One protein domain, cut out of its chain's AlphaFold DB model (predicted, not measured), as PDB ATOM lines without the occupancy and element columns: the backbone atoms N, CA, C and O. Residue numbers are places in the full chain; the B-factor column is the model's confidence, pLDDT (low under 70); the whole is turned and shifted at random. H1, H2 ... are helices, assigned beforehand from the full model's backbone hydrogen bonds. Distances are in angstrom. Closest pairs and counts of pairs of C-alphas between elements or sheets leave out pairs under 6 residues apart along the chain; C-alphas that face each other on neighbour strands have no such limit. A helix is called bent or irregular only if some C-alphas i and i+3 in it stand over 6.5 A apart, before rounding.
ATOM      1  N   TYR A   2     -47.250  32.976  58.325       59.16
ATOM      2  CA  TYR A   2     -46.846  32.707  56.930       59.16
ATOM      3  C   TYR A   2     -47.714  31.659  56.192       59.16
ATOM      4  O   TYR A   2     -48.185  31.885  55.079       59.16
ATOM      5  N   ASN A   3     -48.038  30.545  56.858       65.56
ATOM      6  CA  ASN A   3     -48.855  29.470  56.276       65.56
ATOM      7  C   ASN A   3     -50.334  29.835  56.054       65.56
ATOM      8  O   ASN A   3     -51.003  29.179  55.260       65.56
ATOM      9  N   SER A   4     -50.852  30.862  56.735       65.94
ATOM     10  CA  SER A   4     -52.238  31.320  56.561       65.94
ATOM     11  C   SER A   4     -52.364  32.256  55.359       65.94
ATOM     12  O   SER A   4     -53.303  32.136  54.577       65.94
ATOM     13  N   ILE A   5     -51.369  33.129  55.161       70.38
ATOM     14  CA  ILE A   5     -51.300  34.046  54.015       70.38
ATOM     15  C   ILE A   5     -51.101  33.254  52.719       70.38
ATOM     16  O   ILE A   5     -51.863  33.439  51.774       70.38
ATOM     17  N   LYS A   6     -50.178  32.280  52.703       69.44
ATOM     18  CA  LYS A   6     -49.944  31.413  51.532       69.44
ATOM     19  C   LYS A   6     -51.207  30.655  51.105       69.44
ATOM     20  O   LYS A   6     -51.518  30.571  49.920       69.44
ATOM     21  N   ARG A   7     -51.974  30.155  52.080       67.31
ATOM     22  CA  ARG A   7     -53.225  29.415  51.852       67.31
ATOM     23  C   ARG A   7     -54.370  30.317  51.376       67.31
ATOM     24  O   ARG A   7     -55.263  29.836  50.690       67.31
ATOM     25  N   CYS A   8     -54.353  31.601  51.735       61.97
ATOM     26  CA  CYS A   8     -55.303  32.599  51.242       61.97
ATOM     27  C   CYS A   8     -54.965  33.034  49.806       61.97
ATOM     28  O   CYS A   8     -55.844  33.090  48.954       61.97
ATOM     29  N   MET A   9     -53.677  33.245  49.521       65.38
ATOM     30  CA  MET A   9     -53.191  33.671  48.210       65.38
ATOM     31  C   MET A   9     -53.443  32.609  47.125       65.38
ATOM     32  O   MET A   9     -53.966  32.938  46.066       65.38
ATOM     33  N   MET A  10     -53.186  31.324  47.411       69.56
ATOM     34  CA  MET A  10     -53.482  30.220  46.476       69.56
ATOM     35  C   MET A  10     -54.976  30.119  46.123       69.56
ATOM     36  O   MET A  10     -55.312  29.997  44.950       69.56
ATOM     37  N   LYS A  11     -55.882  30.306  47.095       69.50
ATOM     38  CA  LYS A  11     -57.341  30.275  46.859       69.50
ATOM     39  C   LYS A  11     -57.845  31.369  45.912       69.50
ATOM     40  O   LYS A  11     -58.923  31.223  45.341       69.50
ATOM     41  N   ILE A  12     -57.115  32.478  45.790       69.50
ATOM     42  CA  ILE A  12     -57.461  33.589  44.894       69.50
ATOM     43  C   ILE A  12     -57.042  33.254  43.460       69.50
ATOM     44  O   ILE A  12     -57.817  33.484  42.534       69.50
ATOM     45  N   PHE A  13     -55.860  32.658  43.280       66.25
ATOM     46  CA  PHE A  13     -55.364  32.234  41.968       66.25
ATOM     47  C   PHE A  13     -56.159  31.059  41.380       66.25
ATOM     48  O   PHE A  13     -56.397  31.045  40.176       66.25
ATOM     49  N   ASP A  14     -56.664  30.146  42.215       70.44
ATOM     50  CA  ASP A  14     -57.506  29.017  41.779       70.44
ATOM     51  C   ASP A  14     -58.892  29.452  41.253       70.44
ATOM     52  O   ASP A  14     -59.583  28.681  40.588       70.44
ATOM     53  N   LYS A  15     -59.323  30.687  41.552       73.38
ATOM     54  CA  LYS A  15     -60.643  31.221  41.172       73.38
ATOM     55  C   LYS A  15     -60.637  31.962  39.827       73.38
ATOM     56  O   LYS A  15     -61.692  32.418  39.386       73.38
ATOM     57  N   ILE A  16     -59.474  32.108  39.185       75.00
ATOM     58  CA  ILE A  16     -59.297  32.876  37.944       75.00
ATOM     59  C   ILE A  16     -59.053  31.924  36.766       75.00
ATOM     60  O   ILE A  16     -58.110  31.136  36.763       75.00
ATOM     61  N   ASN A  17     -59.869  32.039  35.716       76.62
ATOM     62  CA  ASN A  17     -59.707  31.268  34.483       76.62
ATOM     63  C   ASN A  17     -58.702  31.947  33.533       76.62
ATOM     64  O   ASN A  17     -59.081  32.722  32.656       76.62
ATOM     65  N   PHE A  18     -57.411  31.618  33.646       70.44
ATOM     66  CA  PHE A  18     -56.326  32.193  32.821       70.44
ATOM     67  C   PHE A  18     -56.385  31.873  31.317       70.44
ATOM     68  O   PHE A  18     -55.566  32.358  30.540       70.44
ATOM     69  N   ARG A  19     -57.347  31.049  30.896       74.25
ATOM     70  CA  ARG A  19     -57.525  30.606  29.508       74.25
ATOM     71  C   ARG A  19     -58.584  31.409  28.747       74.25
ATOM     72  O   ARG A  19     -58.684  31.274  27.532       74.25
ATOM     73  N   GLU A  20     -59.364  32.240  29.438       78.75
ATOM     74  CA  GLU A  20     -60.294  33.176  28.803       78.75
ATOM     75  C   GLU A  20     -59.520  34.390  28.251       78.75
ATOM     76  O   GLU A  20     -58.667  34.943  28.955       78.75
ATOM     77  N   PRO A  21     -59.816  34.874  27.028       75.44
ATOM     78  CA  PRO A  21     -59.047  35.946  26.383       75.44
ATOM     79  C   PRO A  21     -59.042  37.254  27.190       75.44
ATOM     80  O   PRO A  21     -58.073  38.007  27.133       75.44
ATOM     81  N   LYS A  22     -60.081  37.482  28.006       81.38
ATOM     82  CA  LYS A  22     -60.203  38.622  28.926       81.38
ATOM     83  C   LYS A  22     -59.088  38.675  29.981       81.38
ATOM     84  O   LYS A  22     -58.712  39.767  30.393       81.38
ATOM     85  N   TYR A  23     -58.558  37.522  30.398       80.94
ATOM     86  CA  TYR A  23     -57.502  37.411  31.415       80.94
ATOM     87  C   TYR A  23     -56.162  36.942  30.832       80.94
ATOM     88  O   TYR A  23     -55.111  37.276  31.376       80.94
ATOM     89  N   MET A  24     -56.180  36.240  29.695       81.94
ATOM     90  CA  MET A  24     -54.976  35.813  28.979       81.94
ATOM     91  C   MET A  24     -54.252  36.991  28.313       81.94
ATOM     92  O   MET A  24     -53.031  37.077  28.396       81.94
ATOM     93  N   LEU A  25     -54.987  37.914  27.678       81.25
ATOM     94  CA  LEU A  25     -54.387  39.047  26.963       81.25
ATOM     95  C   LEU A  25     -53.598  39.980  27.905       81.25
ATOM     96  O   LEU A  25     -52.442  40.269  27.595       81.25
ATOM     97  N   PRO A  26     -54.131  40.392  29.076       82.56
ATOM     98  CA  PRO A  26     -53.356  41.175  30.034       82.56
ATOM     99  C   PRO A  26     -52.176  40.387  30.609       82.56
ATOM    100  O   PRO A  26     -51.101  40.952  30.760       82.56
ATOM    101  N   ALA A  27     -52.339  39.089  30.891       83.88
ATOM    102  CA  ALA A  27     -51.269  38.270  31.462       83.88
ATOM    103  C   ALA A  27     -50.081  38.100  30.498       83.88
ATOM    104  O   ALA A  27     -48.933  38.273  30.900       83.88
ATOM    105  N   VAL A  28     -50.348  37.818  29.219       86.19
ATOM    106  CA  VAL A  28     -49.307  37.657  28.189       86.19
ATOM    107  C   VAL A  28     -48.631  38.986  27.856       86.19
ATOM    108  O   VAL A  28     -47.447  38.985  27.546       86.19
ATOM    109  N   LEU A  29     -49.342  40.113  27.944       88.75
ATOM    110  CA  LEU A  29     -48.775  41.443  27.701       88.75
ATOM    111  C   LEU A  29     -47.961  41.949  28.903       88.75
ATOM    112  O   LEU A  29     -46.932  42.597  28.730       88.75
ATOM    113  N   TYR A  30     -48.377  41.614  30.124       88.25
ATOM    114  CA  TYR A  30     -47.723  42.068  31.350       88.25
ATOM    115  C   TYR A  30     -46.356  41.413  31.590       88.25
ATOM    116  O   TYR A  30     -45.436  42.081  32.050       88.25
ATOM    117  N   ILE A  31     -46.186  40.134  31.235       87.94
ATOM    118  CA  ILE A  31     -44.910  39.412  31.397       87.94
ATOM    119  C   ILE A  31     -43.742  40.083  30.640       87.94
ATOM    120  O   ILE A  31     -42.742  40.402  31.285       87.94
ATOM    121  N   PRO A  32     -43.815  40.345  29.317       88.06
ATOM    122  CA  PRO A  32     -42.736  41.012  28.596       88.06
ATOM    123  C   PRO A  32     -42.568  42.470  29.029       88.06
ATOM    124  O   PRO A  32     -41.445  42.957  29.020       88.06
ATOM    125  N   LEU A  33     -43.639  43.150  29.457       89.44
ATOM    126  CA  LEU A  33     -43.554  44.504  30.010       89.44
ATOM    127  C   LEU A  33     -42.724  44.507  31.303       89.44
ATOM    128  O   LEU A  33     -41.814  45.317  31.440       89.44
ATOM    129  N   LEU A  34     -42.966  43.555  32.211       88.06
ATOM    130  CA  LEU A  34     -42.160  43.404  33.421       88.06
ATOM    131  C   LEU A  34     -40.700  43.079  33.106       88.06
ATOM    132  O   LEU A  34     -39.816  43.735  33.649       88.06
ATOM    133  N   VAL A  35     -40.439  42.122  32.212       88.56
ATOM    134  CA  VAL A  35     -39.065  41.757  31.828       88.56
ATOM    135  C   VAL A  35     -38.339  42.933  31.170       88.56
ATOM    136  O   VAL A  35     -37.203  43.220  31.532       88.56
ATOM    137  N   ALA A  36     -38.996  43.656  30.258       88.75
ATOM    138  CA  ALA A  36     -38.432  44.847  29.632       88.75
ATOM    139  C   ALA A  36     -38.178  45.955  30.659       88.75
ATOM    140  O   ALA A  36     -37.107  46.546  30.652       88.75
ATOM    141  N   SER A  37     -39.119  46.203  31.579       82.81
ATOM    142  CA  SER A  37     -38.930  47.185  32.652       82.81
ATOM    143  C   SER A  37     -37.753  46.819  33.555       82.81
ATOM    144  O   SER A  37     -36.923  47.677  33.824       82.81
ATOM    145  N   TYR A  38     -37.614  45.545  33.936       85.25
ATOM    146  CA  TYR A  38     -36.478  45.058  34.717       85.25
ATOM    147  C   TYR A  38     -35.156  45.270  33.977       85.25
ATOM    148  O   TYR A  38     -34.217  45.794  34.560       85.25
ATOM    149  N   PHE A  39     -35.105  44.950  32.682       86.50
ATOM    150  CA  PHE A  39     -33.911  45.158  31.863       86.50
ATOM    151  C   PHE A  39     -33.568  46.644  31.686       86.50
ATOM    152  O   PHE A  39     -32.398  46.992  31.622       86.50
ATOM    153  N   ILE A  40     -34.567  47.532  31.633       80.81
ATOM    154  CA  ILE A  40     -34.361  48.987  31.611       80.81
ATOM    155  C   ILE A  40     -33.780  49.458  32.952       80.81
ATOM    156  O   ILE A  40     -32.807  50.200  32.949       80.81
ATOM    157  N   PHE A  41     -34.313  49.007  34.090       74.69
ATOM    158  CA  PHE A  41     -33.763  49.348  35.409       74.69
ATOM    159  C   PHE A  41     -32.345  48.793  35.627       74.69
ATOM    160  O   PHE A  41     -31.507  49.474  36.216       74.69
ATOM    161  N   ASP A  42     -32.063  47.596  35.106       74.75
ATOM    162  CA  ASP A  42     -30.747  46.951  35.170       74.75
ATOM    163  C   ASP A  42     -29.725  47.645  34.248       74.75
ATOM    164  O   ASP A  42     -28.622  47.974  34.677       74.75
ATOM    165  N   LEU A  43     -30.107  47.979  33.007       75.06
ATOM    166  CA  LEU A  43     -29.251  48.685  32.042       75.06
ATOM    167  C   LEU A  43     -28.933  50.121  32.473       75.06
ATOM    168  O   LEU A  43     -27.845  50.619  32.197       75.06
ATOM    169  N   PHE A  44     -29.874  50.784  33.145       68.62
ATOM    170  CA  PHE A  44     -29.680  52.133  33.665       68.62
ATOM    171  C   PHE A  44     -29.118  52.171  35.076       68.62
ATOM    172  O   PHE A  44     -29.182  53.256  35.644       68.62
ATOM    173  N   HIS A  45     -28.615  51.042  35.619       57.47
ATOM    174  CA  HIS A  45     -28.151  50.905  37.007       57.47
ATOM    175  C   HIS A  45     -28.865  51.927  37.873       57.47
ATOM    176  O   HIS A  45     -28.257  52.870  38.383       57.47
TER     177      HIS A  45
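AT A GLANCE: This is residues 2 to 45 of the 269 residues of the protein "Conjugative transposon protein TraM" of Escherichia coli (UniProt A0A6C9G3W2). Two helices, H1 and the longer H2, make an open, flat V, with the link of residues 14 to 20 at its corner and no contact between the arms. The 44 printed residues hold the two named helices, H1 then H2, and no named strand; the class is all helix. The whole is extended, with a radius of gyration of the C-alphas of 14.9 A and spans of 38 by 32 by 8 A.

IN THESE COORDINATES: Find C-alpha 2 at (-46.846, 32.707, 56.930); from there H1, residues 2 to 13, runs 17.2 A. Next find C-alpha 21 at (-59.047, 35.946, 26.383), where H2, residues 21 to 43, begins; it runs 32.9 A to C-alpha 43 at (-29.251, 48.685, 32.042).

HOW THE PARTS SIT: H1 and H2 are apart, joined by a short link. H2 is neither bent nor irregular, but only just: C-alphas 22 and 25 are 6.2 A apart. Look at the backbone O i to N i+4 pairs: 7 of 8 in H1 and 17 of 19 in H2 are within hydrogen-bond range.

THE WHOLE: The C-alphas farthest apart, those of Ser 4 and Phe 44, are 38.3 A apart. The printed part has no cut. Mean pLDDT of the printed part is 76.5; look for values under 70 at residues 2 to 4, 6 to 13 and 44 to 45.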